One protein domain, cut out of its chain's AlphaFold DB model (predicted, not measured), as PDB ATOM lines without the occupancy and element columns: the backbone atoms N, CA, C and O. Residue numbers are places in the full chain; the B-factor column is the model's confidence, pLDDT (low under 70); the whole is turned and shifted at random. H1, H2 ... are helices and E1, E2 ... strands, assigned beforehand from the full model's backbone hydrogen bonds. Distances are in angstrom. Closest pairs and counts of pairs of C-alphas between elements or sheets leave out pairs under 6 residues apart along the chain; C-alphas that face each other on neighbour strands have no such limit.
ATOM      1  N   ARG A 241     -21.031 -48.733 -52.878       89.25
ATOM      2  CA  ARG A 241     -21.149 -49.351 -51.562       89.25
ATOM      3  C   ARG A 241     -20.494 -50.734 -51.563       89.25
ATOM      4  O   ARG A 241     -20.896 -51.596 -52.341       89.25
ATOM      5  N   ARG A 242     -19.518 -50.958 -50.681       91.44
ATOM      6  CA  ARG A 242     -18.785 -52.226 -50.525       91.44
ATOM      7  C   ARG A 242     -18.724 -52.659 -49.058       91.44
ATOM      8  O   ARG A 242     -18.671 -51.786 -48.189       91.44
ATOM      9  N   PRO A 243     -18.741 -53.970 -48.770       95.19
ATOM     10  CA  PRO A 243     -18.520 -54.479 -47.424       95.19
ATOM     11  C   PRO A 243     -17.034 -54.480 -47.057       95.19
ATOM     12  O   PRO A 243     -16.193 -54.871 -47.863       95.19
ATOM     13  N   TYR A 244     -16.742 -54.137 -45.808       96.00
ATOM     14  CA  TYR A 244     -15.421 -54.229 -45.197       96.00
ATOM     15  C   TYR A 244     -15.523 -54.956 -43.862       96.00
ATOM     16  O   TYR A 244     -16.409 -54.676 -43.049       96.00
ATOM     17  N   LYS A 245     -14.609 -55.897 -43.635       96.94
ATOM     18  CA  LYS A 245     -14.441 -56.585 -42.356       96.94
ATOM     19  C   LYS A 245     -13.760 -55.654 -41.358       96.94
ATOM     20  O   LYS A 245     -12.885 -54.864 -41.717       96.94
ATOM     21  N   GLY A 246     -14.175 -55.735 -40.105       97.25
ATOM     22  CA  GLY A 246     -13.507 -55.056 -39.011       97.25
ATOM     23  C   GLY A 246     -13.521 -55.897 -37.752       97.25
ATOM     24  O   GLY A 246     -14.409 -56.730 -37.528       97.25
ATOM     25  N   SER A 247     -12.520 -55.678 -36.912       97.06
ATOM     26  CA  SER A 247     -12.330 -56.443 -35.697       97.06
ATOM     27  C   SER A 247     -11.626 -55.649 -34.600       97.06
ATOM     28  O   SER A 247     -10.952 -54.642 -34.823       97.06
ATOM     29  N   CYS A 248     -11.805 -56.091 -33.355       96.19
ATOM     30  CA  CYS A 248     -10.916 -55.672 -32.279       96.19
ATOM     31  C   CYS A 248      -9.565 -56.396 -32.395       96.19
ATOM     32  O   CYS A 248      -9.471 -57.443 -33.027       96.19
ATOM     33  N   HIS A 249      -8.537 -55.906 -31.698       93.25
ATOM     34  CA  HIS A 249      -7.180 -56.460 -31.795       93.25
ATOM     35  C   HIS A 249      -7.083 -57.972 -31.515       93.25
ATOM     36  O   HIS A 249      -6.304 -58.669 -32.153       93.25
ATOM     37  N   CYS A 250      -7.882 -58.502 -30.582       94.44
ATOM     38  CA  CYS A 250      -7.899 -59.936 -30.274       94.44
ATOM     39  C   CYS A 250      -8.939 -60.742 -31.074       94.44
ATOM     40  O   CYS A 250      -9.136 -61.924 -30.798       94.44
ATOM     41  N   GLY A 251      -9.665 -60.114 -32.004       94.75
ATOM     42  CA  GLY A 251     -10.679 -60.765 -32.836       94.75
ATOM     43  C   GLY A 251     -11.940 -61.229 -32.098       94.75
ATOM     44  O   GLY A 251     -12.771 -61.905 -32.700       94.75
ATOM     45  N   ALA A 252     -12.113 -60.899 -30.813       95.25
ATOM     46  CA  ALA A 252     -13.297 -61.259 -30.023       95.25
ATOM     47  C   ALA A 252     -14.548 -60.450 -30.407       95.25
ATOM     48  O   ALA A 252     -15.668 -60.924 -30.243       95.25
ATOM     49  N   THR A 253     -14.353 -59.246 -30.937       97.50
ATOM     50  CA  THR A 253     -15.392 -58.411 -31.538       97.50
ATOM     51  C   THR A 253     -15.130 -58.374 -33.035       97.50
ATOM     52  O   THR A 253     -14.028 -58.003 -33.433       97.50
ATOM     53  N   GLN A 254     -16.101 -58.777 -33.851       97.75
ATOM     54  CA  GLN A 254     -16.006 -58.743 -35.314       97.75
ATOM     55  C   GLN A 254     -17.291 -58.184 -35.898       97.75
ATOM     56  O   GLN A 254     -18.380 -58.471 -35.399       97.75
ATOM     57  N   TYR A 255     -17.161 -57.407 -36.961       98.19
ATOM     58  CA  TYR A 255     -18.273 -56.750 -37.622       98.19
ATOM     59  C   TYR A 255     -18.005 -56.598 -39.122       98.19
ATOM     60  O   TYR A 255     -16.872 -56.718 -39.589       98.19
ATOM     61  N   ILE A 256     -19.068 -56.319 -39.867       97.94
ATOM     62  CA  ILE A 256     -19.031 -55.841 -41.242       97.94
ATOM     63  C   ILE A 256     -19.543 -54.406 -41.243       97.94
ATOM     64  O   ILE A 256     -20.591 -54.109 -40.662       97.94
ATOM     65  N   VAL A 257     -18.810 -53.522 -41.907       97.62
ATOM     66  CA  VAL A 257     -19.245 -52.159 -42.202       97.62
ATOM     67  C   VAL A 257     -19.330 -51.976 -43.708       97.62
ATOM     68  O   VAL A 257     -18.452 -52.415 -44.444       97.62
ATOM     69  N   PHE A 258     -20.386 -51.329 -44.179       95.69
ATOM     70  CA  PHE A 258     -20.530 -50.987 -45.585       95.69
ATOM     71  C   PHE A 258     -20.152 -49.529 -45.794       95.69
ATOM     72  O   PHE A 258     -20.714 -48.636 -45.160       95.69
ATOM     73  N   LEU A 259     -19.194 -49.292 -46.686       93.56
ATOM     74  CA  LEU A 259     -18.696 -47.957 -47.000       93.56
ATOM     75  C   LEU A 259     -18.816 -47.696 -48.497       93.56
ATOM     76  O   LEU A 259     -18.688 -48.611 -49.310       93.56
ATOM     77  N   SER A 260     -19.081 -46.444 -48.855       90.25
ATOM     78  CA  SER A 260     -19.223 -46.013 -50.245       90.25
ATOM     79  C   SER A 260     -18.020 -45.186 -50.689       90.25
ATOM     80  O   SER A 260     -17.687 -44.186 -50.044       90.25
ATOM     81  N   PHE A 261     -17.393 -45.596 -51.797       87.19
ATOM     82  CA  PHE A 261     -16.231 -44.928 -52.394       87.19
ATOM     83  C   PHE A 261     -16.393 -44.719 -53.915       87.19
ATOM     84  O   PHE A 261     -16.981 -45.586 -54.563       87.19
ATOM     85  N   PRO A 262     -15.874 -43.624 -54.514       83.94
ATOM     86  CA  PRO A 262     -15.126 -42.539 -53.870       83.94
ATOM     87  C   PRO A 262     -15.988 -41.754 -52.876       83.94
ATOM     88  O   PRO A 262     -17.186 -41.571 -53.089       83.94
ATOM     89  N   HIS A 263     -15.396 -41.342 -51.751       84.88
ATOM     90  CA  HIS A 263     -16.151 -40.645 -50.713       84.88
ATOM     91  C   HIS A 263     -16.572 -39.262 -51.220       84.88
ATOM     92  O   HIS A 263     -15.760 -38.500 -51.745       84.88
ATOM     93  N   THR A 264     -17.853 -38.938 -51.060       81.62
ATOM     94  CA  THR A 264     -18.373 -37.596 -51.314       81.62
ATOM     95  C   THR A 264     -18.391 -36.831 -50.002       81.62
ATOM     96  O   THR A 264     -19.017 -37.284 -49.046       81.62
ATOM     97  N   LEU A 265     -17.711 -35.682 -49.970       80.44
ATOM     98  CA  LEU A 265     -17.699 -34.831 -48.788       80.44
ATOM     99  C   LEU A 265     -19.127 -34.419 -48.409       80.44
ATOM    100  O   LEU A 265     -19.924 -34.085 -49.293       80.44
ATOM    101  N   PRO A 266     -19.457 -34.422 -47.109       71.31
ATOM    102  CA  PRO A 266     -20.761 -33.974 -46.657       71.31
ATOM    103  C   PRO A 266     -20.967 -32.486 -46.988       71.31
ATOM    104  O   PRO A 266     -20.001 -31.721 -47.070       71.31
ATOM    105  N   PRO A 267     -22.224 -32.033 -47.158       66.50
ATOM    106  CA  PRO A 267     -22.513 -30.614 -47.319       66.50
ATOM    107  C   PRO A 267     -21.993 -29.830 -46.110       66.50
ATOM    108  O   PRO A 267     -22.058 -30.308 -44.973       66.50
ATOM    109  N   ALA A 268     -21.507 -28.608 -46.348       58.84
ATOM    110  CA  ALA A 268     -21.028 -27.734 -45.287       58.84
ATOM    111  C   ALA A 268     -22.213 -27.380 -44.371       58.84
ATOM    112  O   ALA A 268     -22.986 -26.476 -44.674       58.84
ATOM    113  N   ARG A 269     -22.350 -28.126 -43.264       60.84
ATOM    114  CA  ARG A 269     -23.398 -28.011 -42.235       60.84
ATOM    115  C   ARG A 269     -24.785 -28.499 -42.685       60.84
ATOM    116  O   ARG A 269     -25.541 -27.787 -43.335       60.84
ATOM    117  N   VAL A 270     -25.187 -29.679 -42.208       56.06
ATOM    118  CA  VAL A 270     -26.607 -30.077 -42.222       56.06
ATOM    119  C   VAL A 270     -27.375 -29.166 -41.255       56.06
ATOM    120  O   VAL A 270     -26.938 -29.011 -40.106       56.06
ATOM    121  N   PRO A 271     -28.505 -28.556 -41.657       58.19
ATOM    122  CA  PRO A 271     -29.357 -27.815 -40.738       58.19
ATOM    123  C   PRO A 271     -29.715 -28.664 -39.514       58.19
ATOM    124  O   PRO A 271     -30.077 -29.834 -39.632       58.19
ATOM    125  N   ARG A 272     -29.672 -28.070 -38.312       58.38
ATOM    126  CA  ARG A 272     -29.971 -28.772 -37.046       58.38
ATOM    127  C   ARG A 272     -31.347 -29.442 -37.014       58.38
ATOM    128  O   ARG A 272     -31.556 -30.272 -36.136       58.38
ATOM    129  N   ALA A 273     -32.267 -29.109 -37.917       56.44
ATOM    130  CA  ALA A 273     -33.595 -29.710 -38.014       56.44
ATOM    131  C   ALA A 273     -33.604 -31.073 -38.737       56.44
ATOM    132  O   ALA A 273     -34.431 -31.916 -38.410       56.44
ATOM    133  N   GLU A 274     -32.648 -31.351 -39.624       65.50
ATOM    134  CA  GLU A 274     -32.706 -32.507 -40.532       65.50
ATOM    135  C   GLU A 274     -31.930 -33.722 -39.997       65.50
ATOM    136  O   GLU A 274     -31.071 -33.597 -39.114       65.50
ATOM    137  N   SER A 275     -32.286 -34.920 -40.467       71.38
ATOM    138  CA  SER A 275     -31.546 -36.162 -40.212       71.38
ATOM    139  C   SER A 275     -30.425 -36.336 -41.226       71.38
ATOM    140  O   SER A 275     -30.549 -35.926 -42.379       71.38
ATOM    141  N   ARG A 276     -29.330 -36.982 -40.821       74.69
ATOM    142  CA  ARG A 276     -28.228 -37.267 -41.745       74.69
ATOM    143  C   ARG A 276     -28.600 -38.407 -42.699       74.69
ATOM    144  O   ARG A 276     -29.110 -39.424 -42.252       74.69
ATOM    145  N   THR A 277     -28.256 -38.260 -43.977       77.56
ATOM    146  CA  THR A 277     -28.430 -39.288 -45.024       77.56
ATOM    147  C   THR A 277     -27.142 -39.587 -45.803       77.56
ATOM    148  O   THR A 277     -27.175 -40.213 -46.856       77.56
ATOM    149  N   HIS A 278     -25.994 -39.127 -45.304       84.06
ATOM    150  CA  HIS A 278     -24.685 -39.295 -45.931       84.06
ATOM    151  C   HIS A 278     -23.689 -39.994 -45.001       84.06
ATOM    152  O   HIS A 278     -23.819 -39.956 -43.774       84.06
ATOM    153  N   GLN A 279     -22.673 -40.601 -45.611       90.44
ATOM    154  CA  GLN A 279     -21.463 -41.060 -44.935       90.44
ATOM    155  C   GLN A 279     -20.581 -39.854 -44.602       90.44
ATOM    156  O   GLN A 279     -20.523 -38.909 -45.384       90.44
ATOM    157  N   ASP A 280     -19.889 -39.886 -43.467       89.75
ATOM    158  CA  ASP A 280     -18.954 -38.833 -43.063       89.75
ATOM    159  C   ASP A 280     -17.797 -39.436 -42.262       89.75
ATOM    160  O   ASP A 280     -18.005 -40.306 -41.408       89.75
ATOM    161  N   PHE A 281     -16.584 -38.974 -42.543       92.94
ATOM    162  CA  PHE A 281     -15.363 -39.408 -41.885       92.94
ATOM    163  C   PHE A 281     -14.716 -38.219 -41.204       92.94
ATOM    164  O   PHE A 281     -14.334 -37.260 -41.867       92.94
ATOM    165  N   TYR A 282     -14.542 -38.282 -39.888       90.88
ATOM    166  CA  TYR A 282     -13.917 -37.176 -39.180       90.88
ATOM    167  C   TYR A 282     -13.116 -37.586 -37.951       90.88
ATOM    168  O   TYR A 282     -13.335 -38.617 -37.313       90.88
ATOM    169  N   ARG A 283     -12.196 -36.703 -37.574       89.81
ATOM    170  CA  ARG A 283     -11.485 -36.723 -36.300       89.81
ATOM    171  C   ARG A 283     -11.907 -35.511 -35.488       89.81
ATOM    172  O   ARG A 283     -11.838 -34.376 -35.957       89.81
ATOM    173  N   CYS A 284     -12.383 -35.766 -34.277       86.31
ATOM    174  CA  CYS A 284     -12.838 -34.726 -33.367       86.31
ATOM    175  C   CYS A 284     -11.716 -34.348 -32.398       86.31
ATOM    176  O   CYS A 284     -11.121 -35.224 -31.778       86.31
ATOM    177  N   ASN A 285     -11.491 -33.048 -32.211       84.69
ATOM    178  CA  ASN A 285     -10.464 -32.508 -31.330       84.69
ATOM    179  C   ASN A 285     -10.855 -32.532 -29.837       84.69
ATOM    180  O   ASN A 285     -10.167 -31.958 -28.998       84.69
ATOM    181  N   CYS A 286     -11.981 -33.154 -29.466       81.25
ATOM    182  CA  CYS A 286     -12.410 -33.169 -28.070       81.25
ATOM    183  C   CYS A 286     -11.605 -34.174 -27.232       81.25
ATOM    184  O   CYS A 286     -11.247 -35.261 -27.692       81.25
ATOM    185  N   THR A 287     -11.395 -33.846 -25.954       81.06
ATOM    186  CA  THR A 287     -10.629 -34.665 -24.997       81.06
ATOM    187  C   THR A 287     -11.081 -36.124 -24.956       81.06
ATOM    188  O   THR A 287     -10.254 -37.023 -24.822       81.06
ATOM    189  N   THR A 288     -12.386 -36.378 -25.080       82.00
ATOM    190  CA  THR A 288     -12.931 -37.739 -25.079       82.00
ATOM    191  C   THR A 288     -12.485 -38.526 -26.306       82.00
ATOM    192  O   THR A 288     -12.032 -39.654 -26.150       82.00
ATOM    193  N   CYS A 289     -12.569 -37.948 -27.509       84.56
ATOM    194  CA  CYS A 289     -12.186 -38.641 -28.743       84.56
ATOM    195  C   CYS A 289     -10.677 -38.885 -28.806       84.56
ATOM    196  O   CYS A 289     -10.268 -39.968 -29.219       84.56
ATOM    197  N   HIS A 290      -9.875 -37.943 -28.295       81.00
ATOM    198  CA  HIS A 290      -8.424 -38.110 -28.143       81.00
ATOM    199  C   HIS A 290      -8.066 -39.250 -27.199       81.00
ATOM    200  O   HIS A 290      -7.377 -40.185 -27.588       81.00
ATOM    201  N   LYS A 291      -8.584 -39.222 -25.965       81.12
ATOM    202  CA  LYS A 291      -8.311 -40.279 -24.975       81.12
ATOM    203  C   LYS A 291      -8.829 -41.645 -25.415       81.12
ATOM    204  O   LYS A 291      -8.301 -42.668 -24.987       81.12
ATOM    205  N   ALA A 292      -9.887 -41.666 -26.220       79.69
ATOM    206  CA  ALA A 292     -10.496 -42.894 -26.697       79.69
ATOM    207  C   ALA A 292      -9.925 -43.395 -28.034       79.69
ATOM    208  O   ALA A 292     -10.268 -44.516 -28.408       79.69
ATOM    209  N   GLY A 293      -9.078 -42.611 -28.717       84.75
ATOM    210  CA  GLY A 293      -8.487 -42.962 -30.011       84.75
ATOM    211  C   GLY A 293      -9.537 -43.219 -31.093       84.75
ATOM    212  O   GLY A 293      -9.521 -44.272 -31.728       84.75
ATOM    213  N   ILE A 294     -10.508 -42.311 -31.249       88.69
ATOM    214  CA  ILE A 294     -11.648 -42.519 -32.153       88.69
ATOM    215  C   ILE A 294     -11.443 -41.796 -33.484       88.69
ATOM    216  O   ILE A 294     -11.482 -40.566 -33.553       88.69
ATOM    217  N   PHE A 295     -11.333 -42.577 -34.556       93.25
ATOM    218  CA  PHE A 295     -11.577 -42.112 -35.915       93.25
ATOM    219  C   PHE A 295     -13.057 -42.327 -36.238       93.25
ATOM    220  O   PHE A 295     -13.493 -43.467 -36.391       93.25
ATOM    221  N   HIS A 296     -13.855 -41.264 -36.313       93.19
ATOM    222  CA  HIS A 296     -15.291 -41.409 -36.528       93.19
ATOM    223  C   HIS A 296     -15.596 -41.737 -37.985       93.19
ATOM    224  O   HIS A 296     -15.457 -40.887 -38.860       93.19
ATOM    225  N   MET A 297     -16.098 -42.947 -38.224       94.88
ATOM    226  CA  MET A 297     -16.808 -43.305 -39.446       94.88
ATOM    227  C   MET A 297     -18.302 -43.322 -39.172       94.88
ATOM    228  O   MET A 297     -18.834 -44.213 -38.502       94.88
ATOM    229  N   ARG A 298     -18.988 -42.298 -39.666       92.81
ATOM    230  CA  ARG A 298     -20.438 -42.218 -39.645       92.81
ATOM    231  C   ARG A 298     -20.992 -42.762 -40.955       92.81
ATOM    232  O   ARG A 298     -20.547 -42.380 -42.032       92.81
ATOM    233  N   LEU A 299     -21.983 -43.634 -40.836       92.88
ATOM    234  CA  LEU A 299     -22.581 -44.340 -41.965       92.88
ATOM    235  C   LEU A 299     -23.771 -43.559 -42.530       92.88
ATOM    236  O   LEU A 299     -24.358 -42.728 -41.822       92.88
ATOM    237  N   ALA A 300     -24.120 -43.832 -43.787       87.25
ATOM    238  CA  ALA A 300     -25.295 -43.239 -44.419       87.25
ATOM    239  C   ALA A 300     -26.587 -43.777 -43.784       87.25
ATOM    240  O   ALA A 300     -27.474 -42.986 -43.466       87.25
ATOM    241  N   SER A 301     -26.647 -45.088 -43.514       91.06
ATOM    242  CA  SER A 301     -27.718 -45.748 -42.758       91.06
ATOM    243  C   SER A 301     -27.126 -46.780 -41.798       91.06
ATOM    244  O   SER A 301     -26.763 -47.874 -42.219       91.06
ATOM    245  N   ALA A 302     -27.023 -46.489 -40.497       93.25
ATOM    246  CA  ALA A 302     -26.449 -47.458 -39.558       93.25
ATOM    247  C   ALA A 302     -27.155 -48.836 -39.515       93.25
ATOM    248  O   ALA A 302     -26.436 -49.832 -39.448       93.25
ATOM    249  N   PRO A 303     -28.500 -48.945 -39.586       93.38
ATOM    250  CA  PRO A 303     -29.185 -50.241 -39.637       93.38
ATOM    251  C   PRO A 303     -28.849 -51.080 -40.875       93.38
ATOM    252  O   PRO A 303     -28.865 -52.305 -40.809       93.38
ATOM    253  N   ASP A 304     -28.568 -50.438 -42.012       92.44
ATOM    254  CA  ASP A 304     -28.264 -51.144 -43.261       92.44
ATOM    255  C   ASP A 304     -26.753 -51.347 -43.460       92.44
ATOM    256  O   ASP A 304     -26.335 -52.315 -44.095       92.44
ATOM    257  N   ASP A 305     -25.928 -50.450 -42.911       95.19
ATOM    258  CA  ASP A 305     -24.492 -50.358 -43.180       95.19
ATOM    259  C   ASP A 305     -23.599 -50.908 -42.056       95.19
ATOM    260  O   ASP A 305     -22.377 -50.903 -42.204       95.19
ATOM    261  N   PHE A 306     -24.158 -51.402 -40.949       97.62
ATOM    262  CA  PHE A 306     -23.383 -52.009 -39.864       97.62
ATOM    263  C   PHE A 306     -23.990 -53.325 -39.383       97.62
ATOM    264  O   PHE A 306     -25.139 -53.362 -38.948       97.62
ATOM    265  N   LEU A 307     -23.183 -54.387 -39.392       97.81
ATOM    266  CA  LEU A 307     -23.543 -55.707 -38.878       97.81
ATOM    267  C   LEU A 307     -22.472 -56.181 -37.895       97.81
ATOM    268  O   LEU A 307     -21.330 -56.412 -38.276       97.81
ATOM    269  N   LEU A 308     -22.831 -56.374 -36.635       98.00
ATOM    270  CA  LEU A 308     -21.968 -56.979 -35.631       98.00
ATOM    271  C   LEU A 308     -22.111 -58.503 -35.696       98.00
ATOM    272  O   LEU A 308     -23.182 -59.049 -35.437       98.00
ATOM    273  N   LEU A 309     -21.028 -59.192 -36.049       97.19
ATOM    274  CA  LEU A 309     -20.997 -60.653 -36.162       97.19
ATOM    275  C   LEU A 309     -20.843 -61.307 -34.788       97.19
ATOM    276  O   LEU A 309     -21.464 -62.323 -34.494       97.19
ATOM    277  N   LYS A 310     -20.002 -60.716 -33.936       95.12
ATOM    278  CA  LYS A 310     -19.836 -61.135 -32.544       95.12
ATOM    279  C   LYS A 310     -19.317 -59.980 -31.682       95.12
ATOM    280  O   LYS A 310     -18.481 -59.208 -32.160       95.12
ATOM    281  N   PRO A 311     -19.747 -59.878 -30.413       96.25
ATOM    282  CA  PRO A 311     -20.831 -60.654 -29.796       96.25
ATOM    283  C   PRO A 311     -22.220 -60.240 -30.318       96.25
ATOM    284  O   PRO A 311     -22.361 -59.167 -30.891       96.25
ATOM    285  N   LEU A 312     -23.243 -61.081 -30.126       95.62
ATOM    286  CA  LEU A 312     -24.621 -60.772 -30.551       95.62
ATOM    287  C   LEU A 312     -25.401 -59.935 -29.527       95.62
ATOM    288  O   LEU A 312     -26.432 -59.364 -29.875       95.62
ATOM    289  N   ASP A 313     -24.906 -59.832 -28.291       94.44
ATOM    290  CA  ASP A 313     -25.440 -58.939 -27.264       94.44
ATOM    291  C   ASP A 313     -24.363 -57.930 -26.828       94.44
ATOM    292  O   ASP A 313     -23.696 -58.103 -25.804       94.44
ATOM    293  N   PRO A 314     -24.141 -56.861 -27.614       93.88
ATOM    294  CA  PRO A 314     -23.076 -55.911 -27.329       93.88
ATOM    295  C   PRO A 314     -23.226 -55.200 -25.981       93.88
ATOM    296  O   PRO A 314     -22.214 -54.776 -25.433       93.88
ATOM    297  N   TYR A 315     -24.434 -55.082 -25.427       91.50
ATOM    298  CA  TYR A 315     -24.647 -54.406 -24.145       91.50
ATOM    299  C   TYR A 315     -24.129 -55.220 -22.961       91.50
ATOM    300  O   TYR A 315     -23.595 -54.652 -22.012       91.50
ATOM    301  N   ASN A 316     -24.277 -56.544 -23.015       92.88
ATOM    302  CA  ASN A 316     -23.841 -57.427 -21.937       92.88
ATOM    303  C   ASN A 316     -22.423 -57.964 -22.162       92.88
ATOM    304  O   ASN A 316     -21.635 -58.091 -21.215       92.88
ATOM    305  N   ASP A 317     -22.063 -58.251 -23.413       95.31
ATOM    306  CA  ASP A 317     -20.824 -58.953 -23.741       95.31
ATOM    307  C   ASP A 317     -19.625 -58.012 -23.921       95.31
ATOM    308  O   ASP A 317     -18.486 -58.412 -23.659       95.31
ATOM    309  N   LEU A 318     -19.850 -56.745 -24.282       96.38
ATOM    310  CA  LEU A 318     -18.793 -55.734 -24.361       96.38
ATOM    311  C   LEU A 318     -18.679 -54.947 -23.053       96.38
ATOM    312  O   LEU A 318     -19.570 -54.940 -22.209       96.38
ATOM    313  N   GLY A 319     -17.510 -54.352 -22.831       95.25
ATOM    314  CA  GLY A 319     -17.361 -53.319 -21.818       95.25
ATOM    315  C   GLY A 319     -18.036 -52.046 -22.312       95.25
ATOM    316  O   GLY A 319     -18.020 -51.770 -23.510       95.25
ATOM    317  N   ASP A 320     -18.615 -51.274 -21.401       93.31
ATOM    318  CA  ASP A 320     -19.391 -50.094 -21.762       93.31
ATOM    319  C   ASP A 320     -19.025 -48.902 -20.878       93.31
ATOM    320  O   ASP A 320     -19.011 -48.985 -19.648       93.31
ATOM    321  N   TYR A 321     -18.702 -47.788 -21.527       89.38
ATOM    322  CA  TYR A 321     -18.552 -46.491 -20.888       89.38
ATOM    323  C   TYR A 321     -19.669 -45.573 -21.381       89.38
ATOM    324  O   TYR A 321     -19.670 -45.146 -22.535       89.38
ATOM    325  N   THR A 322     -20.613 -45.254 -20.503       87.81
ATOM    326  CA  THR A 322     -21.818 -44.513 -20.881       87.81
ATOM    327  C   THR A 322     -21.740 -43.028 -20.529       87.81
ATOM    328  O   THR A 322     -21.267 -42.673 -19.449       87.81
ATOM    329  N   VAL A 323     -22.284 -42.159 -21.383       78.31
ATOM    330  CA  VAL A 323     -22.429 -40.706 -21.142       78.31
ATOM    331  C   VAL A 323     -23.819 -40.216 -21.579       78.31
ATOM    332  O   VAL A 323     -24.539 -40.962 -22.234       78.31
ATOM    333  N   TYR A 324     -24.197 -38.976 -21.226       71.12
ATOM    334  CA  TYR A 324     -25.543 -38.401 -21.444       71.12
ATOM    335  C   TYR A 324     -26.656 -39.262 -20.834       71.12
ATOM    336  O   TYR A 324     -27.355 -39.960 -21.550       71.12
ATOM    337  N   GLU A 325     -26.761 -39.280 -19.501       79.44
ATOM    338  CA  GLU A 325     -27.803 -40.042 -18.776       79.44
ATOM    339  C   GLU A 325     -27.859 -41.549 -19.100       79.44
ATOM    340  O   GLU A 325     -28.813 -42.235 -18.756       79.44
ATOM    341  N   LYS A 326     -26.747 -42.077 -19.628       79.69
ATOM    342  CA  LYS A 326     -26.544 -43.458 -20.085       79.69
ATOM    343  C   LYS A 326     -27.139 -43.806 -21.451       79.69
ATOM    344  O   LYS A 326     -27.211 -44.983 -21.777       79.69
ATOM    345  N   ASP A 327     -27.458 -42.809 -22.269       84.75
ATOM    346  CA  ASP A 327     -27.985 -43.041 -23.615       84.75
ATOM    347  C   ASP A 327     -26.885 -43.310 -24.655       84.75
ATOM    348  O   ASP A 327     -27.123 -43.979 -25.660       84.75
ATOM    349  N   LEU A 328     -25.665 -42.785 -24.459       88.88
ATOM    350  CA  LEU A 328     -24.544 -42.988 -25.384       88.88
ATOM    351  C   LEU A 328     -23.544 -44.005 -24.830       88.88
ATOM    352  O   LEU A 328     -22.839 -43.709 -23.865       88.88
ATOM    353  N   HIS A 329     -23.420 -45.139 -25.511       92.31
ATOM    354  CA  HIS A 329     -22.581 -46.278 -25.151       92.31
ATOM    355  C   HIS A 329     -21.266 -46.268 -25.937       92.31
ATOM    356  O   HIS A 329     -21.249 -46.395 -27.167       92.31
ATOM    357  N   PHE A 330     -20.139 -46.139 -25.237       91.38
ATOM    358  CA  PHE A 330     -18.808 -46.348 -25.808       91.38
ATOM    359  C   PHE A 330     -18.383 -47.789 -25.557       91.38
ATOM    360  O   PHE A 330     -17.687 -48.084 -24.583       91.38
ATOM    361  N   LEU A 331     -18.799 -48.673 -26.457       94.00
ATOM    362  CA  LEU A 331     -18.582 -50.107 -26.339       94.00
ATOM    363  C   LEU A 331     -17.131 -50.482 -26.679       94.00
ATOM    364  O   LEU A 331     -16.562 -50.021 -27.674       94.00
ATOM    365  N   PHE A 332     -16.519 -51.331 -25.854       94.75
ATOM    366  CA  PHE A 332     -15.148 -51.810 -26.028       94.75
ATOM    367  C   PHE A 332     -15.006 -53.304 -25.751       94.75
ATOM    368  O   PHE A 332     -15.696 -53.889 -24.921       94.75
ATOM    369  N   CYS A 333     -14.053 -53.940 -26.427       95.81
ATOM    370  CA  CYS A 333     -13.723 -55.331 -26.164       95.81
ATOM    371  C   CYS A 333     -13.158 -55.490 -24.742       95.81
ATOM    372  O   CYS A 333     -12.154 -54.865 -24.405       95.81
ATOM    373  N   LYS A 334     -13.744 -56.376 -23.925       94.94
ATOM    374  CA  LYS A 334     -13.261 -56.652 -22.556       94.94
ATOM    375  C   LYS A 334     -11.844 -57.240 -22.518       94.94
ATOM    376  O   LYS A 334     -11.155 -57.077 -21.520       94.94
ATOM    377  N   GLY A 335     -11.416 -57.913 -23.590       94.50
ATOM    378  CA  GLY A 335     -10.095 -58.540 -23.676       94.50
ATOM    379  C   GLY A 335      -8.969 -57.563 -24.020       94.50
ATOM    380  O   GLY A 335      -7.964 -57.519 -23.324       94.50
ATOM    381  N   CYS A 336      -9.127 -56.777 -25.092       94.75
ATOM    382  CA  CYS A 336      -8.063 -55.889 -25.591       94.75
ATOM    383  C   CYS A 336      -8.340 -54.389 -25.406       94.75
ATOM    384  O   CYS A 336      -7.515 -53.566 -25.786       94.75
ATOM    385  N   GLY A 337      -9.507 -54.003 -24.883       92.56
ATOM    386  CA  GLY A 337      -9.885 -52.601 -24.679       92.56
ATOM    387  C   GLY A 337     -10.231 -51.824 -25.955       92.56
ATOM    388  O   GLY A 337     -10.641 -50.666 -25.862       92.56
ATOM    389  N   MET A 338     -10.104 -52.432 -27.142       93.69
ATOM    390  CA  MET A 338     -10.376 -51.751 -28.409       93.69
ATOM    391  C   MET A 338     -11.859 -51.390 -28.547       93.69
ATOM    392  O   MET A 338     -12.742 -52.235 -28.374       93.69
ATOM    393  N   ARG A 339     -12.120 -50.133 -28.913       93.81
ATOM    394  CA  ARG A 339     -13.455 -49.597 -29.203       93.81
ATOM    395  C   ARG A 339     -13.724 -49.707 -30.689       93.81
ATOM    396  O   ARG A 339     -13.125 -48.964 -31.463       93.81
ATOM    397  N   CYS A 340     -14.608 -50.621 -31.073       94.00
ATOM    398  CA  CYS A 340     -14.958 -50.823 -32.480       94.00
ATOM    399  C   CYS A 340     -16.044 -49.847 -32.945       94.00
ATOM    400  O   CYS A 340     -16.024 -49.392 -34.083       94.00
ATOM    401  N   PHE A 341     -16.985 -49.494 -32.068       95.94
ATOM    402  CA  PHE A 341     -18.066 -48.573 -32.393       95.94
ATOM    403  C   PHE A 341     -18.647 -47.918 -31.133       95.94
ATOM    404  O   PHE A 341     -18.465 -48.386 -30.011       95.94
ATOM    405  N   THR A 342     -19.346 -46.806 -31.325       94.25
ATOM    406  CA  THR A 342     -20.148 -46.115 -30.309       94.25
ATOM    407  C   THR A 342     -21.608 -46.189 -30.727       94.25
ATOM    408  O   THR A 342     -21.895 -45.966 -31.905       94.25
ATOM    409  N   PHE A 343     -22.512 -46.457 -29.785       95.12
ATOM    410  CA  PHE A 343     -23.927 -46.680 -30.068       95.12
ATOM    411  C   PHE A 343     -24.861 -45.902 -29.130       95.12
ATOM    412  O   PHE A 343     -24.554 -45.706 -27.963       95.12
ATOM    413  N   MET A 344     -26.002 -45.460 -29.642       93.62
ATOM    414  CA  MET A 344     -27.153 -44.923 -28.911       93.62
ATOM    415  C   MET A 344     -28.393 -45.374 -29.673       93.62
ATOM    416  O   MET A 344     -28.422 -45.264 -30.901       93.62
ATOM    417  N   GLY A 345     -29.398 -45.858 -28.955       92.00
ATOM    418  CA  GLY A 345     -30.626 -46.390 -29.537       92.00
ATOM    419  C   GLY A 345     -30.832 -47.853 -29.171       92.00
ATOM    420  O   GLY A 345     -30.324 -48.321 -28.155       92.00
ATOM    421  N   LYS A 346     -31.603 -48.572 -29.990       92.56
ATOM    422  CA  LYS A 346     -31.921 -49.994 -29.791       92.56
ATOM    423  C   LYS A 346     -31.342 -50.825 -30.925       92.56
ATOM    424  O   LYS A 346     -31.400 -50.406 -32.078       92.56
ATOM    425  N   GLY A 347     -30.816 -51.998 -30.596       93.88
ATOM    426  CA  GLY A 347     -30.388 -52.994 -31.576       93.88
ATOM    427  C   GLY A 347     -31.322 -54.196 -31.635       93.88
ATOM    428  O   GLY A 347     -32.159 -54.389 -30.754       93.88
ATOM    429  N   GLU A 348     -31.151 -55.007 -32.667       95.88
ATOM    430  CA  GLU A 348     -31.865 -56.259 -32.895       95.88
ATOM    431  C   GLU A 348     -30.898 -57.338 -33.399       95.88
ATOM    432  O   GLU A 348     -29.879 -57.030 -34.022       95.88
ATOM    433  N   VAL A 349     -31.225 -58.605 -33.136       97.12
ATOM    434  CA  VAL A 349     -30.523 -59.756 -33.717       97.12
ATOM    435  C   VAL A 349     -31.358 -60.288 -34.872       97.12
ATOM    436  O   VAL A 349     -32.543 -60.566 -34.702       97.12
ATOM    437  N   VAL A 350     -30.732 -60.440 -36.034       95.56
ATOM    438  CA  VAL A 350     -31.380 -60.867 -37.276       95.56
ATOM    439  C   VAL A 350     -30.545 -61.927 -37.987       95.56
ATOM    440  O   VAL A 350     -29.323 -61.972 -37.844       95.56
ATOM    441  N   ASP A 351     -31.209 -62.772 -38.769       95.50
ATOM    442  CA  ASP A 351     -30.571 -63.719 -39.683       95.50
ATOM    443  C   ASP A 351     -30.360 -63.045 -41.048       95.50
ATOM    444  O   ASP A 351     -31.300 -62.518 -41.647       95.50
ATOM    445  N   VAL A 352     -29.116 -63.029 -41.530       92.50
ATOM    446  CA  VAL A 352     -28.709 -62.321 -42.751       92.50
ATOM    447  C   VAL A 352     -27.906 -63.240 -43.667       92.50
ATOM    448  O   VAL A 352     -26.999 -63.942 -43.228       92.50
ATOM    449  N   ASP A 353     -28.205 -63.192 -44.965       91.25
ATOM    450  CA  ASP A 353     -27.400 -63.823 -46.013       91.25
ATOM    451  C   ASP A 353     -26.214 -62.909 -46.362       91.25
ATOM    452  O   ASP A 353     -26.343 -61.936 -47.109       91.25
ATOM    453  N   LEU A 354     -25.053 -63.193 -45.770       89.38
ATOM    454  CA  LEU A 354     -23.839 -62.397 -45.963       89.38
ATOM    455  C   LEU A 354     -23.338 -62.437 -47.415       89.38
ATOM    456  O   LEU A 354     -22.867 -61.417 -47.925       89.38
ATOM    457  N   ALA A 355     -23.497 -63.569 -48.105       85.75
ATOM    458  CA  ALA A 355     -23.078 -63.715 -49.495       85.75
ATOM    459  C   ALA A 355     -23.924 -62.834 -50.424       85.75
ATOM    460  O   ALA A 355     -23.380 -62.149 -51.292       85.75
ATOM    461  N   ALA A 356     -25.241 -62.767 -50.194       84.88
ATOM    462  CA  ALA A 356     -26.133 -61.862 -50.922       84.88
ATOM    463  C   ALA A 356     -25.802 -60.373 -50.700       84.88
ATOM    464  O   ALA A 356     -26.102 -59.540 -51.555       84.88
ATOM    465  N   LEU A 357     -25.153 -60.033 -49.582       83.88
ATOM    466  CA  LEU A 357     -24.651 -58.686 -49.299       83.88
ATOM    467  C   LEU A 357     -23.238 -58.423 -49.852       83.88
ATOM    468  O   LEU A 357     -22.675 -57.356 -49.609       83.88
ATOM    469  N   GLY A 358     -22.655 -59.371 -50.593       82.50
ATOM    470  CA  GLY A 358     -21.317 -59.256 -51.179       82.50
ATOM    471  C   GLY A 358     -20.172 -59.535 -50.201       82.50
ATOM    472  O   GLY A 358     -19.010 -59.304 -50.538       82.50
ATOM    473  N   VAL A 359     -20.462 -60.030 -48.994       79.31
ATOM    474  CA  VAL A 359     -19.450 -60.397 -47.997       79.31
ATOM    475  C   VAL A 359     -18.922 -61.796 -48.341       79.31
ATOM    476  O   VAL A 359     -19.635 -62.782 -48.181       79.31
ATOM    477  N   GLY A 360     -17.681 -61.883 -48.835       64.00
ATOM    478  CA  GLY A 360     -17.013 -63.152 -49.188       64.00
ATOM    479  C   GLY A 360     -16.690 -63.353 -50.676       64.00
ATOM    480  O   GLY A 360     -16.029 -64.326 -51.018       64.00
ATOM    481  N   MET A 389     -27.650 -68.712 -43.699       90.25
ATOM    482  CA  MET A 389     -28.010 -67.530 -42.917       90.25
ATOM    483  C   MET A 389     -27.051 -67.368 -41.738       90.25
ATOM    484  O   MET A 389     -26.772 -68.324 -41.016       90.25
ATOM    485  N   THR A 390     -26.569 -66.147 -41.514       93.31
ATOM    486  CA  THR A 390     -25.708 -65.801 -40.377       93.31
ATOM    487  C   THR A 390     -26.464 -64.910 -39.402       93.31
ATOM    488  O   THR A 390     -27.007 -63.878 -39.799       93.31
ATOM    489  N   LYS A 391     -26.464 -65.270 -38.114       96.50
ATOM    490  CA  LYS A 391     -26.983 -64.398 -37.056       96.50
ATOM    491  C   LYS A 391     -26.045 -63.229 -36.832       96.50
ATOM    492  O   LYS A 391     -24.857 -63.432 -36.593       96.50
ATOM    493  N   VAL A 392     -26.595 -62.026 -36.865       96.75
ATOM    494  CA  VAL A 392     -25.863 -60.779 -36.645       96.75
ATOM    495  C   VAL A 392     -26.684 -59.844 -35.770       96.75
ATOM    496  O   VAL A 392     -27.913 -59.890 -35.778       96.75
ATOM    497  N   TRP A 393     -26.008 -58.977 -35.025       98.00
ATOM    498  CA  TRP A 393     -26.637 -57.849 -34.350       98.00
ATOM    499  C   TRP A 393     -26.515 -56.594 -35.213       98.00
ATOM    500  O   TRP A 393     -25.475 -56.352 -35.822       98.00
ATOM    501  N   ARG A 394     -27.556 -55.765 -35.261       96.25
ATOM    502  CA  ARG A 394     -27.528 -54.467 -35.951       96.25
ATOM    503  C   ARG A 394     -28.401 -53.437 -35.230       96.25
ATOM    504  O   ARG A 394     -29.257 -53.829 -34.435       96.25
ATOM    505  N   PRO A 395     -28.243 -52.131 -35.506       95.62
ATOM    506  CA  PRO A 395     -29.221 -51.130 -35.093       95.62
ATOM    507  C   PRO A 395     -30.620 -51.487 -35.605       95.62
ATOM    508  O   PRO A 395     -30.771 -51.895 -36.756       95.62
ATOM    509  N   ASN A 396     -31.639 -51.324 -34.761       93.94
ATOM    510  CA  ASN A 396     -33.018 -51.578 -35.157       93.94
ATOM    511  C   ASN A 396     -33.403 -50.620 -36.288       93.94
ATOM    512  O   ASN A 396     -33.216 -49.411 -36.164       93.94
ATOM    513  N   LYS A 397     -33.928 -51.169 -37.384       89.25
ATOM    514  CA  LYS A 397     -34.356 -50.392 -38.549       89.25
ATOM    515  C   LYS A 397     -35.654 -49.623 -38.302       89.25
ATOM    516  O   LYS A 397     -35.835 -48.532 -38.842       89.25
ATOM    517  N   GLU A 398     -36.562 -50.175 -37.506       88.94
ATOM    518  CA  GLU A 398     -37.852 -49.559 -37.220       88.94
ATOM    519  C   GLU A 398     -37.679 -48.358 -36.279       88.94
ATOM    520  O   GLU A 398     -37.179 -48.477 -35.161       88.94
ATOM    521  N   GLY A 399     -38.083 -47.173 -36.747       83.00
ATOM    522  CA  GLY A 399     -37.990 -45.930 -35.977       83.00
ATOM    523  C   GLY A 399     -36.591 -45.304 -35.907       83.00
ATOM    524  O   GLY A 399     -36.419 -44.323 -35.184       83.00
ATOM    525  N   TRP A 400     -35.601 -45.817 -36.649       89.00
ATOM    526  CA  TRP A 400     -34.256 -45.234 -36.684       89.00
ATOM    527  C   TRP A 400     -34.234 -43.898 -37.427       89.00
ATOM    528  O   TRP A 400     -34.604 -43.816 -38.600       89.00
ATOM    529  N   VAL A 401     -33.730 -42.855 -36.766       87.38
ATOM    530  CA  VAL A 401     -33.511 -41.538 -37.375       87.38
ATOM    531  C   VAL A 401     -32.110 -41.057 -37.014       87.38
ATOM    532  O   VAL A 401     -31.847 -40.699 -35.872       87.38
ATOM    533  N   GLU A 402     -31.194 -41.024 -37.983       84.94
ATOM    534  CA  GLU A 402     -29.782 -40.698 -37.744       84.94
ATOM    535  C   GLU A 402     -29.571 -39.351 -37.029       84.94
ATOM    536  O   GLU A 402     -29.801 -38.274 -37.590       84.94
ATOM    537  N   GLY A 403     -29.036 -39.407 -35.804       80.69
ATOM    538  CA  GLY A 403     -28.613 -38.245 -35.028       80.69
ATOM    539  C   GLY A 403     -28.814 -38.414 -33.520       80.69
ATOM    540  O   GLY A 403     -29.881 -38.813 -33.068       80.69
ATOM    541  N   LYS A 404     -27.823 -37.991 -32.714       79.62
ATOM    542  CA  LYS A 404     -27.893 -38.051 -31.235       79.62
ATOM    543  C   LYS A 404     -29.165 -37.403 -30.670       79.62
ATOM    544  O   LYS A 404     -29.755 -37.923 -29.737       79.62
ATOM    545  N   LYS A 405     -29.614 -36.291 -31.270       80.00
ATOM    546  CA  LYS A 405     -30.849 -35.573 -30.889       80.00
ATOM    547  C   LYS A 405     -32.130 -36.410 -31.030       80.00
ATOM    548  O   LYS A 405     -33.137 -36.063 -30.431       80.00
ATOM    549  N   PHE A 406     -32.094 -37.468 -31.836       79.50
ATOM    550  CA  PHE A 406     -33.206 -38.387 -32.064       79.50
ATOM    551  C   PHE A 406     -33.046 -39.695 -31.275       79.50
ATOM    552  O   PHE A 406     -33.780 -40.648 -31.514       79.50
ATOM    553  N   GLY A 407     -32.056 -39.783 -30.378       84.81
ATOM    554  CA  GLY A 407     -31.778 -41.003 -29.619       84.81
ATOM    555  C   GLY A 407     -31.210 -42.149 -30.464       84.81
ATOM    556  O   GLY A 407     -31.266 -43.295 -30.035       84.81
ATOM    557  N   SER A 408     -30.687 -41.865 -31.662       90.69
ATOM    558  CA  SER A 408     -30.131 -42.870 -32.577       90.69
ATOM    559  C   SER A 408     -28.766 -42.421 -33.095       90.69
ATOM    560  O   SER A 408     -28.632 -41.424 -33.809       90.69
ATOM    561  N   TYR A 409     -27.712 -43.134 -32.717       91.94
ATOM    562  CA  TYR A 409     -26.349 -42.817 -33.131       91.94
ATOM    563  C   TYR A 409     -25.530 -44.090 -33.256       91.94
ATOM    564  O   TYR A 409     -25.423 -44.852 -32.305       91.94
ATOM    565  N   LEU A 410     -24.868 -44.264 -34.395       95.19
ATOM    566  CA  LEU A 410     -23.776 -45.216 -34.527       95.19
ATOM    567  C   LEU A 410     -22.578 -44.532 -35.179       95.19
ATOM    568  O   LEU A 410     -22.718 -43.778 -36.146       95.19
ATOM    569  N   SER A 411     -21.398 -44.780 -34.624       95.19
ATOM    570  CA  SER A 411     -20.122 -44.396 -35.219       95.19
ATOM    571  C   SER A 411     -19.166 -45.564 -35.109       95.19
ATOM    572  O   SER A 411     -18.869 -45.990 -33.997       95.19
ATOM    573  N   VAL A 412     -18.658 -46.036 -36.240       97.31
ATOM    574  CA  VAL A 412     -17.587 -47.034 -36.278       97.31
ATOM    575  C   VAL A 412     -16.259 -46.323 -36.028       97.31
ATOM    576  O   VAL A 412     -16.088 -45.170 -36.429       97.31
ATOM    577  N   ASN A 413     -15.339 -46.978 -35.325       96.12
ATOM    578  CA  ASN A 413     -13.971 -46.510 -35.178       96.12
ATOM    579  C   ASN A 413     -13.144 -47.008 -36.366       96.12
ATOM    580  O   ASN A 413     -12.868 -48.204 -36.458       96.12
ATOM    581  N   GLY A 414     -12.728 -46.110 -37.259       94.75
ATOM    582  CA  GLY A 414     -12.024 -46.487 -38.490       94.75
ATOM    583  C   GLY A 414     -10.724 -47.260 -38.270       94.75
ATOM    584  O   GLY A 414     -10.364 -48.072 -39.110       94.75
ATOM    585  N   TYR A 415     -10.067 -47.095 -37.115       93.75
ATOM    586  CA  TYR A 415      -8.878 -47.877 -36.753       93.75
ATOM    587  C   TYR A 415      -9.158 -49.359 -36.464       93.75
ATOM    588  O   TYR A 415      -8.220 -50.130 -36.298       93.75
ATOM    589  N   SER A 416     -10.429 -49.753 -36.345       95.56
ATOM    590  CA  SER A 416     -10.838 -51.152 -36.156       95.56
ATOM    591  C   SER A 416     -11.329 -51.824 -37.439       95.56
ATOM    592  O   SER A 416     -11.755 -52.972 -37.383       95.56
ATOM    593  N   VAL A 417     -11.320 -51.124 -38.577       96.56
ATOM    594  CA  VAL A 417     -11.566 -51.746 -39.884       96.56
ATOM    595  C   VAL A 417     -10.269 -52.425 -40.315       96.56
ATOM    596  O   VAL A 417      -9.203 -51.811 -40.228       96.56
ATOM    597  N   ASP A 418     -10.338 -53.685 -40.743       93.31
ATOM    598  CA  ASP A 418      -9.137 -54.473 -41.017       93.31
ATOM    599  C   ASP A 418      -8.368 -53.866 -42.209       93.31
ATOM    600  O   ASP A 418      -8.942 -53.582 -43.266       93.31
ATOM    601  N   ALA A 419      -7.064 -53.637 -42.040       87.44
ATOM    602  CA  ALA A 419      -6.216 -53.046 -43.074       87.44
ATOM    603  C   ALA A 419      -5.944 -54.026 -44.232       87.44
ATOM    604  O   ALA A 419      -6.018 -55.241 -44.062       87.44
ATOM    605  N   GLY A 420      -5.585 -53.498 -45.407       81.25
ATOM    606  CA  GLY A 420      -5.207 -54.307 -46.576       81.25
ATOM    607  C   GLY A 420      -6.380 -54.836 -47.408       81.25
ATOM    608  O   GLY A 420      -6.157 -55.550 -48.381       81.25
ATOM    609  N   GLN A 421      -7.620 -54.471 -47.064       88.81
ATOM    610  CA  GLN A 421      -8.793 -54.764 -47.887       88.81
ATOM    611  C   GLN A 421      -8.820 -53.867 -49.131       88.81
ATOM    612  O   GLN A 421      -8.595 -52.658 -49.051       88.81
ATOM    613  N   GLU A 422      -9.110 -54.458 -50.292       82.38
ATOM    614  CA  GLU A 422      -9.106 -53.750 -51.572       82.38
ATOM    615  C   GLU A 422     -10.043 -52.527 -51.557       82.38
ATOM    616  O   GLU A 422     -11.225 -52.608 -51.214       82.38
ATOM    617  N   GLY A 423      -9.515 -51.369 -51.961       82.56
ATOM    618  CA  GLY A 423     -10.270 -50.117 -52.002       82.56
ATOM    619  C   GLY A 423     -10.504 -49.470 -50.633       82.56
ATOM    620  O   GLY A 423     -11.360 -48.593 -50.536       82.56
ATOM    621  N   PHE A 424      -9.781 -49.886 -49.587       87.88
ATOM    622  CA  PHE A 424      -9.781 -49.228 -48.281       87.88
ATOM    623  C   PHE A 424      -8.357 -49.006 -47.757       87.88
ATOM    624  O   PHE A 424      -7.688 -49.929 -47.295       87.88
ATOM    625  N   ASP A 425      -7.916 -47.748 -47.774       86.75
ATOM    626  CA  ASP A 425      -6.669 -47.302 -47.148       86.75
ATOM    627  C   ASP A 425      -6.908 -45.969 -46.424       86.75
ATOM    628  O   ASP A 425      -7.244 -44.954 -47.035       86.75
ATOM    629  N   LEU A 426      -6.727 -45.952 -45.100       88.06
ATOM    630  CA  LEU A 426      -6.903 -44.742 -44.288       88.06
ATOM    631  C   LEU A 426      -5.947 -43.607 -44.697       88.06
ATOM    632  O   LEU A 426      -6.292 -42.434 -44.516       88.06
ATOM    633  N   ARG A 427      -4.768 -43.927 -45.247       84.62
ATOM    634  CA  ARG A 427      -3.818 -42.935 -45.774       84.62
ATOM    635  C   ARG A 427      -4.391 -42.275 -47.014       84.62
ATOM    636  O   ARG A 427      -4.502 -41.056 -47.039       84.62
ATOM    637  N   GLU A 428      -4.865 -43.076 -47.966       83.56
ATOM    638  CA  GLU A 428      -5.492 -42.584 -49.194       83.56
ATOM    639  C   GLU A 428      -6.718 -41.712 -48.882       83.56
ATOM    640  O   GLU A 428      -6.867 -40.624 -49.434       83.56
ATOM    641  N   ILE A 429      -7.572 -42.140 -47.944       87.94
ATOM    642  CA  ILE A 429      -8.741 -41.364 -47.498       87.94
ATOM    643  C   ILE A 429      -8.299 -40.009 -46.907       87.94
ATOM    644  O   ILE A 429      -8.935 -38.980 -47.144       87.94
ATOM    645  N   THR A 430      -7.188 -39.978 -46.170       86.38
ATOM    646  CA  THR A 430      -6.635 -38.738 -45.604       86.38
ATOM    647  C   THR A 430      -6.035 -37.839 -46.692       86.38
ATOM    648  O   THR A 430      -6.349 -36.652 -46.750       86.38
ATOM    649  N   GLU A 431      -5.233 -38.393 -47.601       83.50
ATOM    650  CA  GLU A 431      -4.569 -37.666 -48.692       83.50
ATOM    651  C   GLU A 431      -5.563 -37.091 -49.708       83.50
ATOM    652  O   GLU A 431      -5.393 -35.966 -50.186       83.50
ATOM    653  N   LYS A 432      -6.659 -37.811 -49.973       83.81
ATOM    654  CA  LYS A 432      -7.786 -37.333 -50.788       83.81
ATOM    655  C   LYS A 432      -8.645 -36.280 -50.085       83.81
ATOM    656  O   LYS A 432      -9.628 -35.819 -50.665       83.81
ATOM    657  N   LYS A 433      -8.273 -35.869 -48.864       88.69
ATOM    658  CA  LYS A 433      -8.985 -34.876 -48.044       88.69
ATOM    659  C   LYS A 433     -10.428 -35.282 -47.749       88.69
ATOM    660  O   LYS A 433     -11.307 -34.437 -47.616       88.69
ATOM    661  N   TRP A 434     -10.676 -36.584 -47.646       89.62
ATOM    662  CA  TRP A 434     -11.986 -37.141 -47.307       89.62
ATOM    663  C   TRP A 434     -12.237 -37.181 -45.798       89.62
ATOM    664  O   TRP A 434     -13.353 -37.459 -45.378       89.62
ATOM    665  N   VAL A 435     -11.219 -36.888 -44.985       90.94
ATOM    666  CA  VAL A 435     -11.328 -36.810 -43.526       90.94
ATOM    667  C   VAL A 435     -11.538 -35.363 -43.099       90.94
ATOM    668  O   VAL A 435     -10.721 -34.495 -43.395       90.94
ATOM    669  N   GLY A 436     -12.621 -35.112 -42.373       89.25
ATOM    670  CA  GLY A 436     -12.861 -33.860 -41.673       89.25
ATOM    671  C   GLY A 436     -12.121 -33.790 -40.335       89.25
ATOM    672  O   GLY A 436     -12.162 -34.711 -39.527       89.25
ATOM    673  N   TYR A 437     -11.477 -32.672 -40.048       87.81
ATOM    674  CA  TYR A 437     -10.906 -32.329 -38.758       87.81
ATOM    675  C   TYR A 437     -11.813 -31.295 -38.097       87.81
ATOM    676  O   TYR A 437     -11.963 -30.161 -38.562       87.81
ATOM    677  N   CYS A 438     -12.437 -31.714 -37.005       83.69
ATOM    678  CA  CYS A 438     -13.478 -30.973 -36.308       83.69
ATOM    679  C   CYS A 438     -12.978 -30.562 -34.926       83.69
ATOM    680  O   CYS A 438     -12.568 -31.431 -34.161       83.69
ATOM    681  N   ASP A 439     -13.088 -29.290 -34.553       83.62
ATOM    682  CA  ASP A 439     -12.982 -28.872 -33.153       83.62
ATOM    683  C   ASP A 439     -14.380 -28.563 -32.616       83.62
ATOM    684  O   ASP A 439     -15.094 -27.728 -33.156       83.62
ATOM    685  N   TRP A 440     -14.816 -29.280 -31.579       73.06
ATOM    686  CA  TRP A 440     -16.204 -29.181 -31.126       73.06
ATOM    687  C   TRP A 440     -16.548 -27.807 -30.539       73.06
ATOM    688  O   TRP A 440     -17.692 -27.371 -30.669       73.06
ATOM    689  N   LEU A 441     -15.590 -27.146 -29.885       72.56
ATOM    690  CA  LEU A 441     -15.798 -25.826 -29.296       72.56
ATOM    691  C   LEU A 441     -15.820 -24.760 -30.390       72.56
ATOM    692  O   LEU A 441     -16.697 -23.898 -30.378       72.56
ATOM    693  N   GLU A 442     -14.915 -24.867 -31.363       76.88
ATOM    694  CA  GLU A 442     -14.878 -23.975 -32.520       76.88
ATOM    695  C   GLU A 442     -16.125 -24.122 -33.396       76.88
ATOM    696  O   GLU A 442     -16.749 -23.125 -33.732       76.88
ATOM    697  N   LEU A 443     -16.580 -25.349 -33.665       72.44
ATOM    698  CA  LEU A 443     -17.769 -25.608 -34.490       72.44
ATOM    699  C   LEU A 443     -19.053 -24.959 -33.948       72.44
ATOM    700  O   LEU A 443     -20.046 -24.834 -34.671       72.44
ATOM    701  N   HIS A 444     -19.065 -24.597 -32.664       68.50
ATOM    702  CA  HIS A 444     -20.200 -23.978 -31.989       68.50
ATOM    703  C   HIS A 444     -19.997 -22.485 -31.697       68.50
ATOM    704  O   HIS A 444     -20.904 -21.873 -31.129       68.50
ATOM    705  N   SER A 445     -18.860 -21.895 -32.076       74.94
ATOM    706  CA  SER A 445     -18.586 -20.472 -31.877       74.94
ATOM    707  C   SER A 445     -19.170 -19.602 -33.000       74.94
ATOM    708  O   SER A 445     -19.412 -20.049 -34.127       74.94
TER     709      SER A 445
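This is residues 241 to 360 and 389 to 445 of the 462 residues of the protein "Short chain dehydrogenase" of Colletotrichum simmondsii (UniProt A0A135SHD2). A strongly twisted sheet of seven strands, with E11 near the middle of the domain, is partly covered by a smaller sheet, E1 E2 E5, whose strands cross those of the larger one; the two are only partly face to face. A two-stranded ribbon, E9 and E10, runs beside E5, and H2 sits at one side, grazing both larger sheets. The 177 printed residues include twelve named strands and four named helices, in the order E1 E2 E3 H1 E4 H2 E5 H3 E6 E7 E8 E9 E10 E11 H4 E12; the class is mixed, helices and strands, with under half of the residues in named elements. The large sheet, E6 E7 E8 E11 E4 E3 E12, is mixed; the other two are antiparallel. The whole is compact and rounded, with a radius of gyration of the C-alphas of 15.5 A and spans of 48 by 39 by 32 A.

E1, residues 241 to 247, begins at C-alpha 241 (-21.149, -49.351, -51.562) and is 19.5 A long. E2, 254 to 261, is 22.0 A long. E3 is 280 to 284, H1 287 to 292, E4 296 to 298, H2 302 to 305, E5 306 to 310, H3 314 to 317, E6 319 to 323, E7 328 to 332 and E8 341 to 344. E9, 347 to 352, measures 14.7 A and E10, 390 to 395, 16.0 A. E11 is 409 to 413, H4 426 to 431, and E12, 436 to 438, ends at C-alpha 438 (-13.478, -30.973, -36.308).

E1 and E2 form a hairpin, with N 244 and O 257 at 2.8 A; E2 and E5 are antiparallel, with N 256 and O 307 at 2.8 A. E2 and E11 are only just apart, at 8.0 A. In the large sheet E6 E7 E8 is a meander, each strand the antiparallel neighbour of the one before, with N 330 and O 321 at 2.9 A and N 329 and O 343 at 2.8 A. E11 is antiparallel to E8, N 342 and O 411 at 2.8 A, and to E4, N 412 and O 297 at 2.9 A. E3 is antiparallel to E4, N 298 and O 280 at 2.8 A, and parallel to E12, N 283 and O 436 at 2.8 A. E11, H4, E12 is a split strand-helix-strand unit, two strands running the same way with E4 and E3 between them, its crossover right-handed. E9 and E10 are antiparallel, N 348 and O 394 at 2.8 A; the closest C-alphas of E5 and E10, Leu 309 and Val 392, are 4.9 A apart. H1 and H3 only graze the large sheet; H4 is only just not on it, with 4 pairs of C-alphas within 10 A. In H1 and H4 every O i to N i+4 pair is within hydrogen-bond range; H2 and H3 are too short for one.

The C-alphas farthest apart, Met 389 and Ser 445, are 49.2 A apart. Residues 361 to 388 are cut out, leaving 13.4 A between C-alphas 360 and 389. The links E2 to E3, E10 to E11 and E11 to H4 are long. The mean pLDDT of the printed part is 87.9; residues 267 to 274, 360 and 444 are under 70.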